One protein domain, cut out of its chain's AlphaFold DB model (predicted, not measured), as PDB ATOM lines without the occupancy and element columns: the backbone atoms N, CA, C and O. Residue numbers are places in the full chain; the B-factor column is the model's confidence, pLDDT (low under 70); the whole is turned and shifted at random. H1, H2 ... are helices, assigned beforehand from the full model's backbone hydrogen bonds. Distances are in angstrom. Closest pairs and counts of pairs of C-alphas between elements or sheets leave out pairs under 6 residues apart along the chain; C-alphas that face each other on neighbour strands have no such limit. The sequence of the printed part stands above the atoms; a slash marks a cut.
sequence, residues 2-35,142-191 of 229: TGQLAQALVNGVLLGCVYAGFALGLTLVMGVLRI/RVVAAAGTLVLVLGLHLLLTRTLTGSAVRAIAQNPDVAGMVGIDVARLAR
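AT A GLANCE: This is residues 2 to 35 and 142 to 191 of the 229 residues of an uncharacterized protein of Pseudonocardia sp. CNS-004 (UniProt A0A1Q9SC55). Two long helices, H1 and H2, run the same way at 38 degrees; H3 stands across their last residues with H4 and H5 beyond, and residues 2 to 10 of H1 stick out. The printed part has 84 residues with five named helices and is all helix. It is only just loose, close to extended: radius of gyration of the C-alphas 17.8 A, spans 59 by 27 by 16 A.

HOW THE PARTS SIT: H1, residues 2 to 33, touches H2, residues 142 to 162, with residues 14 to 24 alone, closest at the C-alphas of Cys 17 and Ala 146, 5.0 A. The hub H3, residues 164 to 174, touches H1 about perpendicular at 82 degrees, H2 only at the corner, and H5, residues 186 to 191. H4, residues 176 to 182, is close to H3 but not clearly touching. H1 to H4 have every O i to N i+4 pair within hydrogen-bond range, H5 1 of 2.

IN THESE COORDINATES: H1 runs 45.6 A from C-alpha 2 at (53.132, 54.959, 80.451); H5 ends at C-alpha 191, (61.869, 16.637, 124.164).

THE WHOLE: Across the cut, residues 36 to 141, C-alphas 35 and 142 are 31.0 A apart. Residues 176 to 191 have pLDDT under 70.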
ATOM      1  N   THR A   2      52.234  55.703  79.534       78.62
ATOM      2  CA  THR A   2      53.132  54.959  80.451       78.62
ATOM      3  C   THR A   2      52.783  55.105  81.940       78.62
ATOM      4  O   THR A   2      52.779  54.114  82.660       78.62
ATOM      5  N   GLY A   3      52.402  56.305  82.398       81.62
ATOM      6  CA  GLY A   3      51.980  56.526  83.791       81.62
ATOM      7  C   GLY A   3      50.699  55.778  84.189       81.62
ATOM      8  O   GLY A   3      50.614  55.254  85.294       81.62
ATOM      9  N   GLN A   4      49.731  55.647  83.273       85.50
ATOM     10  CA  GLN A   4      48.497  54.887  83.523       85.50
ATOM     11  C   GLN A   4      48.767  53.381  83.604       85.50
ATOM     12  O   GLN A   4      48.170  52.699  84.432       85.50
ATOM     13  N   LEU A   5      49.699  52.871  82.791       88.69
ATOM     14  CA  LEU A   5      50.121  51.474  82.864       88.69
ATOM     15  C   LEU A   5      50.824  51.178  84.196       88.69
ATOM     16  O   LEU A   5      50.483  50.203  84.859       88.69
ATOM     17  N   ALA A   6      51.751  52.041  84.624       88.25
ATOM     18  CA  ALA A   6      52.418  51.906  85.919       88.25
ATOM     19  C   ALA A   6      51.407  51.933  87.081       88.25
ATOM     20  O   ALA A   6      51.448  51.075  87.960       88.25
ATOM     21  N   GLN A   7      50.441  52.851  87.037       89.31
ATOM     22  CA  GLN A   7      49.367  52.950  88.025       89.31
ATOM     23  C   GLN A   7      48.471  51.700  88.061       89.31
ATOM     24  O   GLN A   7      48.087  51.238  89.139       89.31
ATOM     25  N   ALA A   8      48.138  51.133  86.898       89.88
ATOM     26  CA  ALA A   8      47.353  49.905  86.805       89.88
ATOM     27  C   ALA A   8      48.119  48.696  87.361       89.88
ATOM     28  O   ALA A   8      47.547  47.916  88.120       89.88
ATOM     29  N   LEU A   9      49.415  48.576  87.052       92.12
ATOM     30  CA  LEU A   9      50.274  47.516  87.583       92.12
ATOM     31  C   LEU A   9      50.350  47.575  89.106       92.12
ATOM     32  O   LEU A   9      50.157  46.559  89.768       92.12
ATOM     33  N   VAL A  10      50.565  48.760  89.675       91.31
ATOM     34  CA  VAL A  10      50.670  48.900  91.130       91.31
ATOM     35  C   VAL A  10      49.339  48.609  91.822       91.31
ATOM     36  O   VAL A  10      49.311  47.856  92.794       91.31
ATOM     37  N   ASN A  11      48.217  49.115  91.303       91.12
ATOM     38  CA  ASN A  11      46.901  48.764  91.846       91.12
ATOM     39  C   ASN A  11      46.592  47.268  91.716       91.12
ATOM     40  O   ASN A  11      46.015  46.690  92.637       91.12
ATOM     41  N   GLY A  12      46.998  46.643  90.609       92.94
ATOM     42  CA  GLY A  12      46.876  45.204  90.394       92.94
ATOM     43  C   GLY A  12      47.675  44.397  91.415       92.94
ATOM     44  O   GLY A  12      47.135  43.461  91.995       92.94
ATOM     45  N   VAL A  13      48.919  44.793  91.707       94.19
ATOM     46  CA  VAL A  13      49.748  44.156  92.745       94.19
ATOM     47  C   VAL A  13      49.109  44.311  94.124       94.19
ATOM     48  O   VAL A  13      48.972  43.323  94.838       94.19
ATOM     49  N   LEU A  14      48.657  45.516  94.484       93.50
ATOM     50  CA  LEU A  14      48.008  45.760  95.776       93.50
ATOM     51  C   LEU A  14      46.733  44.924  95.950       93.50
ATOM     52  O   LEU A  14      46.552  44.290  96.988       93.50
ATOM     53  N   LEU A  15      45.864  44.881  94.936       93.50
ATOM     54  CA  LEU A  15      44.666  44.033  94.952       93.50
ATOM     55  C   LEU A  15      45.025  42.543  94.977       93.50
ATOM     56  O   LEU A  15      44.410  41.777  95.715       93.50
ATOM     57  N   GLY A  16      46.062  42.145  94.240       95.31
ATOM     58  CA  GLY A  16      46.609  40.793  94.266       95.31
ATOM     59  C   GLY A  16      47.055  40.377  95.667       95.31
ATOM     60  O   GLY A  16      46.743  39.269  96.090       95.31
ATOM     61  N   CYS A  17      47.695  41.266  96.431       95.31
ATOM     62  CA  CYS A  17      48.049  41.006  97.828       95.31
ATOM     63  C   CYS A  17      46.814  40.812  98.718       95.31
ATOM     64  O   CYS A  17      46.828  39.956  99.595       95.31
ATOM     65  N   VAL A  18      45.732  41.561  98.503       93.25
ATOM     66  CA  VAL A  18      44.483  41.359  99.259       93.25
ATOM     67  C   VAL A  18      43.885  39.986  98.942       93.25
ATOM     68  O   VAL A  18      43.593  39.210  99.853       93.25
ATOM     69  N   TYR A  19      43.790  39.630  97.659       94.56
ATOM     70  CA  TYR A  19      43.271  38.325  97.243       94.56
ATOM     71  C   TYR A  19      44.170  37.157  97.649       94.56
ATOM     72  O   TYR A  19      43.660  36.093  97.989       94.56
ATOM     73  N   ALA A  20      45.489  37.350  97.695       95.38
ATOM     74  CA  ALA A  20      46.418  36.354  98.219       95.38
ATOM     75  C   ALA A  20      46.129  36.029  99.692       95.38
ATOM     76  O   ALA A  20      46.259  34.877 100.095       95.38
ATOM     77  N   GLY A  21      45.683  37.011 100.483       93.38
ATOM     78  CA  GLY A  21      45.264  36.798 101.870       93.38
ATOM     79  C   GLY A  21      44.019  35.917 101.968       93.38
ATOM     80  O   GLY A  21      43.992  34.974 102.760       93.38
ATOM     81  N   PHE A  22      43.020  36.160 101.113       93.12
ATOM     82  CA  PHE A  22      41.825  35.312 101.031       93.12
ATOM     83  C   PHE A  22      42.169  33.891 100.571       93.12
ATOM     84  O   PHE A  22      41.727  32.914 101.177       93.12
ATOM     85  N   ALA A  23      43.016  33.769  99.548       93.06
ATOM     86  CA  ALA A  23      43.475  32.483  99.041       93.06
ATOM     87  C   ALA A  23      44.261  31.697 100.099       93.06
ATOM     88  O   ALA A  23      44.028  30.503 100.257       93.06
ATOM     89  N   LEU A  24      45.134  32.354 100.869       93.88
ATOM     90  CA  LEU A  24      45.929  31.720 101.922       93.88
ATOM     91  C   LEU A  24      45.053  31.022 102.968       93.88
ATOM     92  O   LEU A  24      45.374  29.904 103.376       93.88
ATOM     93  N   GLY A  25      43.933  31.634 103.364       89.12
ATOM     94  CA  GLY A  25      42.966  31.014 104.271       89.12
ATOM     95  C   GLY A  25      42.377  29.729 103.688       89.12
ATOM     96  O   GLY A  25      42.442  28.669 104.317       89.12
ATOM     97  N   LEU A  26      41.870  29.801 102.456       90.44
ATOM     98  CA  LEU A  26      41.297  28.653 101.754       90.44
ATOM     99  C   LEU A  26      42.331  27.533 101.531       90.44
ATOM    100  O   LEU A  26      42.043  26.363 101.786       90.44
ATOM    101  N   THR A  27      43.551  27.880 101.109       90.12
ATOM    102  CA  THR A  27      44.654  26.934 100.908       90.12
ATOM    103  C   THR A  27      45.046  26.243 102.207       90.12
ATOM    104  O   THR A  27      45.320  25.046 102.186       90.12
ATOM    105  N   LEU A  28      45.052  26.946 103.341       88.62
ATOM    106  CA  LEU A  28      45.379  26.334 104.628       88.62
ATOM    107  C   LEU A  28      44.303  25.331 105.062       88.62
ATOM    108  O   LEU A  28      44.636  24.229 105.496       88.62
ATOM    109  N   VAL A  29      43.022  25.682 104.909       85.88
ATOM    110  CA  VAL A  29      41.906  24.788 105.255       85.88
ATOM    111  C   VAL A  29      41.941  23.534 104.386       85.88
ATOM    112  O   VAL A  29      41.991  22.428 104.920       85.88
ATOM    113  N   MET A  30      41.984  23.684 103.061       83.50
ATOM    114  CA  MET A  30      42.004  22.531 102.155       83.50
ATOM    115  C   MET A  30      43.317  21.747 102.246       83.50
ATOM    116  O   MET A  30      43.306  20.526 102.150       83.50
ATOM    117  N   GLY A  31      44.445  22.420 102.471       84.06
ATOM    118  CA  GLY A  31      45.756  21.782 102.565       84.06
ATOM    119  C   GLY A  31      45.905  20.885 103.793       84.06
ATOM    120  O   GLY A  31      46.558  19.851 103.707       84.06
ATOM    121  N   VAL A  32      45.293  21.254 104.922       79.38
ATOM    122  CA  VAL A  32      45.385  20.476 106.168       79.38
ATOM    123  C   VAL A  32      44.243  19.473 106.300       79.38
ATOM    124  O   VAL A  32      44.486  18.329 106.670       79.38
ATOM    125  N   LEU A  33      43.004  19.883 106.010       77.56
ATOM    126  CA  LEU A  33      41.820  19.037 106.208       77.56
ATOM    127  C   LEU A  33      41.506  18.155 104.998       77.56
ATOM    128  O   LEU A  33      40.771  17.191 105.155       77.56
ATOM    129  N   ARG A  34      42.025  18.483 103.805       78.56
ATOM    130  CA  ARG A  34      41.708  17.821 102.519       78.56
ATOM    131  C   ARG A  34      40.205  17.760 102.207       78.56
ATOM    132  O   ARG A  34      39.775  16.973 101.378       78.56
ATOM    133  N   ILE A  35      39.431  18.646 102.832       80.81
ATOM    134  CA  ILE A  35      37.985  18.789 102.674       80.81
ATOM    135  C   ILE A  35      37.707  20.107 101.951       80.81
ATOM    136  O   ILE A  35      38.200  21.164 102.355       80.81
ATOM    137  N   ARG A 142      44.402  50.002 100.798       89.56
ATOM    138  CA  ARG A 142      44.966  48.861 100.046       89.56
ATOM    139  C   ARG A 142      46.408  48.576 100.439       89.56
ATOM    140  O   ARG A 142      46.790  47.413 100.508       89.56
ATOM    141  N   VAL A 143      47.198  49.614 100.705       91.62
ATOM    142  CA  VAL A 143      48.586  49.468 101.169       91.62
ATOM    143  C   VAL A 143      48.620  48.802 102.543       91.62
ATOM    144  O   VAL A 143      49.371  47.849 102.736       91.62
ATOM    145  N   VAL A 144      47.769  49.243 103.474       91.56
ATOM    146  CA  VAL A 144      47.654  48.643 104.812       91.56
ATOM    147  C   VAL A 144      47.172  47.197 104.723       91.56
ATOM    148  O   VAL A 144      47.763  46.324 105.353       91.56
ATOM    149  N   ALA A 145      46.162  46.909 103.895       91.06
ATOM    150  CA  ALA A 145      45.693  45.541 103.683       91.06
ATOM    151  C   ALA A 145      46.781  44.645 103.062       91.06
ATOM    152  O   ALA A 145      46.986  43.524 103.520       91.06
ATOM    153  N   ALA A 146      47.528  45.143 102.073       93.69
ATOM    154  CA  ALA A 146      48.634  44.412 101.461       93.69
ATOM    155  C   ALA A 146      49.769  44.138 102.460       93.69
ATOM    156  O   ALA A 146      50.272  43.016 102.525       93.69
ATOM    157  N   ALA A 147      50.137  45.131 103.276       94.56
ATOM    158  CA  ALA A 147      51.109  44.965 104.353       94.56
ATOM    159  C   ALA A 147      50.622  43.947 105.398       94.56
ATOM    160  O   ALA A 147      51.386  43.072 105.803       94.56
ATOM    161  N   GLY A 148      49.341  44.001 105.772       94.25
ATOM    162  CA  GLY A 148      48.705  43.036 106.668       94.25
ATOM    163  C   GLY A 148      48.750  41.609 106.122       94.25
ATOM    164  O   GLY A 148      49.168  40.697 106.835       94.25
ATOM    165  N   THR A 149      48.420  41.407 104.841       95.56
ATOM    166  CA  THR A 149      48.567  40.094 104.199       95.56
ATOM    167  C   THR A 149      50.016  39.632 104.198       95.56
ATOM    168  O   THR A 149      50.282  38.473 104.498       95.56
ATOM    169  N   LEU A 150      50.969  40.510 103.881       96.12
ATOM    170  CA  LEU A 150      52.383  40.148 103.862       96.12
ATOM    171  C   LEU A 150      52.842  39.667 105.248       96.12
ATOM    172  O   LEU A 150      53.458  38.606 105.353       96.12
ATOM    173  N   VAL A 151      52.464  40.382 106.312       95.94
ATOM    174  CA  VAL A 151      52.707  39.971 107.704       95.94
ATOM    175  C   VAL A 151      52.045  38.627 108.011       95.94
ATOM    176  O   VAL A 151      52.686  37.768 108.614       95.94
ATOM    177  N   LEU A 152      50.805  38.402 107.567       94.50
ATOM    178  CA  LEU A 152      50.096  37.133 107.754       94.50
ATOM    179  C   LEU A 152      50.816  35.971 107.053       94.50
ATOM    180  O   LEU A 152      51.009  34.915 107.652       94.50
ATOM    181  N   VAL A 153      51.248  36.168 105.806       95.06
ATOM    182  CA  VAL A 153      51.984  35.177 105.006       95.06
ATOM    183  C   VAL A 153      53.313  34.838 105.671       95.06
ATOM    184  O   VAL A 153      53.609  33.663 105.876       95.06
ATOM    185  N   LEU A 154      54.107  35.847 106.035       95.50
ATOM    186  CA  LEU A 154      55.390  35.663 106.719       95.50
ATOM    187  C   LEU A 154      55.205  35.003 108.086       95.50
ATOM    188  O   LEU A 154      55.939  34.073 108.418       95.50
ATOM    189  N   GLY A 155      54.206  35.438 108.852       94.50
ATOM    190  CA  GLY A 155      53.859  34.876 110.151       94.50
ATOM    191  C   GLY A 155      53.462  33.408 110.045       94.50
ATOM    192  O   GLY A 155      54.010  32.574 110.763       94.50
ATOM    193  N   LEU A 156      52.585  33.062 109.098       92.06
ATOM    194  CA  LEU A 156      52.192  31.679 108.843       92.06
ATOM    195  C   LEU A 156      53.368  30.847 108.319       92.06
ATOM    196  O   LEU A 156      53.559  29.719 108.764       92.06
ATOM    197  N   HIS A 157      54.188  31.388 107.419       92.38
ATOM    198  CA  HIS A 157      55.377  30.705 106.914       92.38
ATOM    199  C   HIS A 157      56.356  30.385 108.047       92.38
ATOM    200  O   HIS A 157      56.827  29.251 108.161       92.38
ATOM    201  N   LEU A 158      56.635  31.354 108.921       92.44
ATOM    202  CA  LEU A 158      57.505  31.175 110.077       92.44
ATOM    203  C   LEU A 158      56.893  30.193 111.083       92.44
ATOM    204  O   LEU A 158      57.599  29.312 111.566       92.44
ATOM    205  N   LEU A 159      55.586  30.285 111.345       91.12
ATOM    206  CA  LEU A 159      54.857  29.337 112.185       91.12
ATOM    207  C   LEU A 159      55.023  27.918 111.634       91.12
ATOM    208  O   LEU A 159      55.477  27.024 112.342       91.12
ATOM    209  N   LEU A 160      54.731  27.706 110.353       87.62
ATOM    210  CA  LEU A 160      54.792  26.385 109.744       87.62
ATOM    211  C   LEU A 160      56.221  25.834 109.713       87.62
ATOM    212  O   LEU A 160      56.404  24.654 110.002       87.62
ATOM    213  N   THR A 161      57.228  26.659 109.403       88.25
ATOM    214  CA  THR A 161      58.620  26.214 109.208       88.25
ATOM    215  C   THR A 161      59.453  26.137 110.483       88.25
ATOM    216  O   THR A 161      60.282  25.235 110.587       88.25
ATOM    217  N   ARG A 162      59.256  27.051 111.442       87.00
ATOM    218  CA  ARG A 162      60.099  27.177 112.645       87.00
ATOM    219  C   ARG A 162      59.475  26.604 113.910       87.00
ATOM    220  O   ARG A 162      60.210  26.390 114.868       87.00
ATOM    221  N   THR A 163      58.165  26.361 113.952       86.62
ATOM    222  CA  THR A 163      57.509  25.869 115.175       86.62
ATOM    223  C   THR A 163      57.193  24.376 115.115       86.62
ATOM    224  O   THR A 163      56.961  23.796 114.051       86.62
ATOM    225  N   LEU A 164      57.157  23.745 116.291       75.94
ATOM    226  CA  LEU A 164      56.802  22.332 116.438       75.94
ATOM    227  C   LEU A 164      55.345  22.060 116.052       75.94
ATOM    228  O   LEU A 164      55.057  21.034 115.436       75.94
ATOM    229  N   THR A 165      54.439  22.996 116.351       80.62
ATOM    230  CA  THR A 165      53.039  22.933 115.907       80.62
ATOM    231  C   THR A 165      52.964  22.944 114.382       80.62
ATOM    232  O   THR A 165      52.282  22.108 113.800       80.62
ATOM    233  N   GLY A 166      53.751  23.796 113.721       82.62
ATOM    234  CA  GLY A 166      53.891  23.818 112.267       82.62
ATOM    235  C   GLY A 166      54.414  22.511 111.664       82.62
ATOM    236  O   GLY A 166      53.947  22.075 110.611       82.62
ATOM    237  N   SER A 167      55.358  21.847 112.337       80.06
ATOM    238  CA  SER A 167      55.836  20.519 111.931       80.06
ATOM    239  C   SER A 167      54.750  19.451 112.059       80.06
ATOM    240  O   SER A 167      54.600  18.630 111.156       80.06
ATOM    241  N   ALA A 168      53.976  19.467 113.147       78.88
ATOM    242  CA  ALA A 168      52.876  18.530 113.358       78.88
ATOM    243  C   ALA A 168      51.758  18.722 112.320       78.88
ATOM    244  O   ALA A 168      51.313  17.752 111.713       78.88
ATOM    245  N   VAL A 169      51.365  19.970 112.048       81.69
ATOM    246  CA  VAL A 169      50.359  20.304 111.025       81.69
ATOM    247  C   VAL A 169      50.796  19.820 109.640       81.69
ATOM    248  O   VAL A 169      50.005  19.198 108.936       81.69
ATOM    249  N   ARG A 170      52.063  20.033 109.258       81.19
ATOM    250  CA  ARG A 170      52.601  19.534 107.980       81.19
ATOM    251  C   ARG A 170      52.651  18.006 107.914       81.19
ATOM    252  O   ARG A 170      52.385  17.453 106.853       81.19
ATOM    253  N   ALA A 171      52.950  17.327 109.023       78.56
ATOM    254  CA  ALA A 171      52.926  15.864 109.083       78.56
ATOM    255  C   ALA A 171      51.503  15.305 108.891       78.56
ATOM    256  O   ALA A 171      51.317  14.367 108.117       78.56
ATOM    257  N   ILE A 172      50.499  15.925 109.526       78.62
ATOM    258  CA  ILE A 172      49.079  15.571 109.352       78.62
ATOM    259  C   ILE A 172      48.635  15.813 107.903       78.62
ATOM    260  O   ILE A 172      47.981  14.957 107.317       78.62
ATOM    261  N   ALA A 173      49.036  16.938 107.305       78.69
ATOM    262  CA  ALA A 173      48.700  17.270 105.921       78.69
ATOM    263  C   ALA A 173      49.287  16.277 104.896       78.69
ATOM    264  O   ALA A 173      48.680  16.044 103.853       78.69
ATOM    265  N   GLN A 174      50.456  15.683 105.176       79.75
ATOM    266  CA  GLN A 174      51.089  14.706 104.283       79.75
ATOM    267  C   GLN A 174      50.378  13.349 104.297       79.75
ATOM    268  O   GLN A 174      50.100  12.809 103.229       79.75
ATOM    269  N   ASN A 175      50.098  12.792 105.480       73.19
ATOM    270  CA  ASN A 175      49.406  11.508 105.631       73.19
ATOM    271  C   ASN A 175      48.567  11.492 106.922       73.19
ATOM    272  O   ASN A 175      49.088  11.103 107.974       73.19
ATOM    273  N   PRO A 176      47.277  11.878 106.863       68.56
ATOM    274  CA  PRO A 176      46.425  11.947 108.052       68.56
ATOM    275  C   PRO A 176      46.242  10.575 108.723       68.56
ATOM    276  O   PRO A 176      46.305  10.487 109.950       68.56
ATOM    277  N   ASP A 177      46.132   9.500 107.937       64.75
ATOM    278  CA  ASP A 177      45.950   8.132 108.448       64.75
ATOM    279  C   ASP A 177      47.170   7.644 109.239       64.75
ATOM    280  O   ASP A 177      47.056   7.087 110.332       64.75
ATOM    281  N   VAL A 178      48.370   7.913 108.715       60.44
ATOM    282  CA  VAL A 178      49.637   7.539 109.359       60.44
ATOM    283  C   VAL A 178      49.882   8.395 110.601       60.44
ATOM    284  O   VAL A 178      50.324   7.880 111.627       60.44
ATOM    285  N   ALA A 179      49.547   9.687 110.556       59.25
ATOM    286  CA  ALA A 179      49.680  10.584 111.702       59.25
ATOM    287  C   ALA A 179      48.812  10.144 112.898       59.25
ATOM    288  O   ALA A 179      49.262  10.239 114.044       59.25
ATOM    289  N   GLY A 180      47.608   9.619 112.637       58.81
ATOM    290  CA  GLY A 180      46.727   9.051 113.660       58.81
ATOM    291  C   GLY A 180      47.262   7.754 114.275       58.81
ATOM    292  O   GLY A 180      47.171   7.571 115.487       58.81
ATOM    293  N   MET A 181      47.879   6.886 113.465       54.44
ATOM    294  CA  MET A 181      48.442   5.604 113.920       54.44
ATOM    295  C   MET A 181      49.735   5.752 114.728       54.44
ATOM    296  O   MET A 181      49.970   4.996 115.666       54.44
ATOM    297  N   VAL A 182      50.579   6.725 114.379       59.03
ATOM    298  CA  VAL A 182      51.871   6.943 115.051       59.03
ATOM    299  C   VAL A 182      51.697   7.675 116.391       59.03
ATOM    300  O   VAL A 182      52.626   7.696 117.195       59.03
ATOM    301  N   GLY A 183      50.512   8.239 116.665       51.56
ATOM    302  CA  GLY A 183      50.244   8.966 117.904       51.56
ATOM    303  C   GLY A 183      51.242  10.107 118.073       51.56
ATOM    304  O   GLY A 183      52.035  10.099 119.014       51.56
ATOM    305  N   ILE A 184      51.263  11.046 117.117       55.06
ATOM    306  CA  ILE A 184      52.183  12.191 117.139       55.06
ATOM    307  C   ILE A 184      51.853  13.075 118.349       55.06
ATOM    308  O   ILE A 184      51.074  14.024 118.289       55.06
ATOM    309  N   ASP A 185      52.480  12.742 119.470       54.22
ATOM    310  CA  ASP A 185      52.495  13.526 120.687       54.22
ATOM    311  C   ASP A 185      53.520  14.649 120.498       54.22
ATOM    312  O   ASP A 185      54.740  14.465 120.616       54.22
ATOM    313  N   VAL A 186      53.012  15.829 120.138       50.12
ATOM    314  CA  VAL A 186      53.801  17.043 119.869       50.12
ATOM    315  C   VAL A 186      54.736  17.366 121.052       50.12
ATOM    316  O   VAL A 186      55.822  17.915 120.854       50.12
ATOM    317  N   ALA A 187      54.391  16.932 122.275       48.38
ATOM    318  CA  ALA A 187      55.192  17.106 123.486       48.38
ATOM    319  C   ALA A 187      56.376  16.121 123.633       48.38
ATOM    320  O   ALA A 187      57.282  16.361 124.442       48.38
ATOM    321  N   ARG A 188      56.406  15.006 122.889       48.06
ATOM    322  CA  ARG A 188      57.524  14.038 122.881       48.06
ATOM    323  C   ARG A 188      58.572  14.387 121.832       48.06
ATOM    324  O   ARG A 188      59.762  14.313 122.127       48.06
ATOM    325  N   LEU A 189      58.145  14.849 120.656       48.03
ATOM    326  CA  LEU A 189      59.057  15.312 119.604       48.03
ATOM    327  C   LEU A 189      59.858  16.550 120.059       48.03
ATOM    328  O   LEU A 189      61.057  16.641 119.805       48.03
ATOM    329  N   ALA A 190      59.225  17.431 120.847       47.22
ATOM    330  CA  ALA A 190      59.861  18.583 121.494       47.22
ATOM    331  C   ALA A 190      61.014  18.208 122.446       47.22
ATOM    332  O   ALA A 190      62.005  18.928 122.545       47.22
ATOM    333  N   ARG A 191      60.887  17.080 123.160       42.19
ATOM    334  CA  ARG A 191      61.869  16.637 124.164       42.19
ATOM    335  C   ARG A 191      63.053  15.894 123.556       42.19
ATOM    336  O   ARG A 191      64.158  15.989 124.082       42.19
TER     337      ARG A 191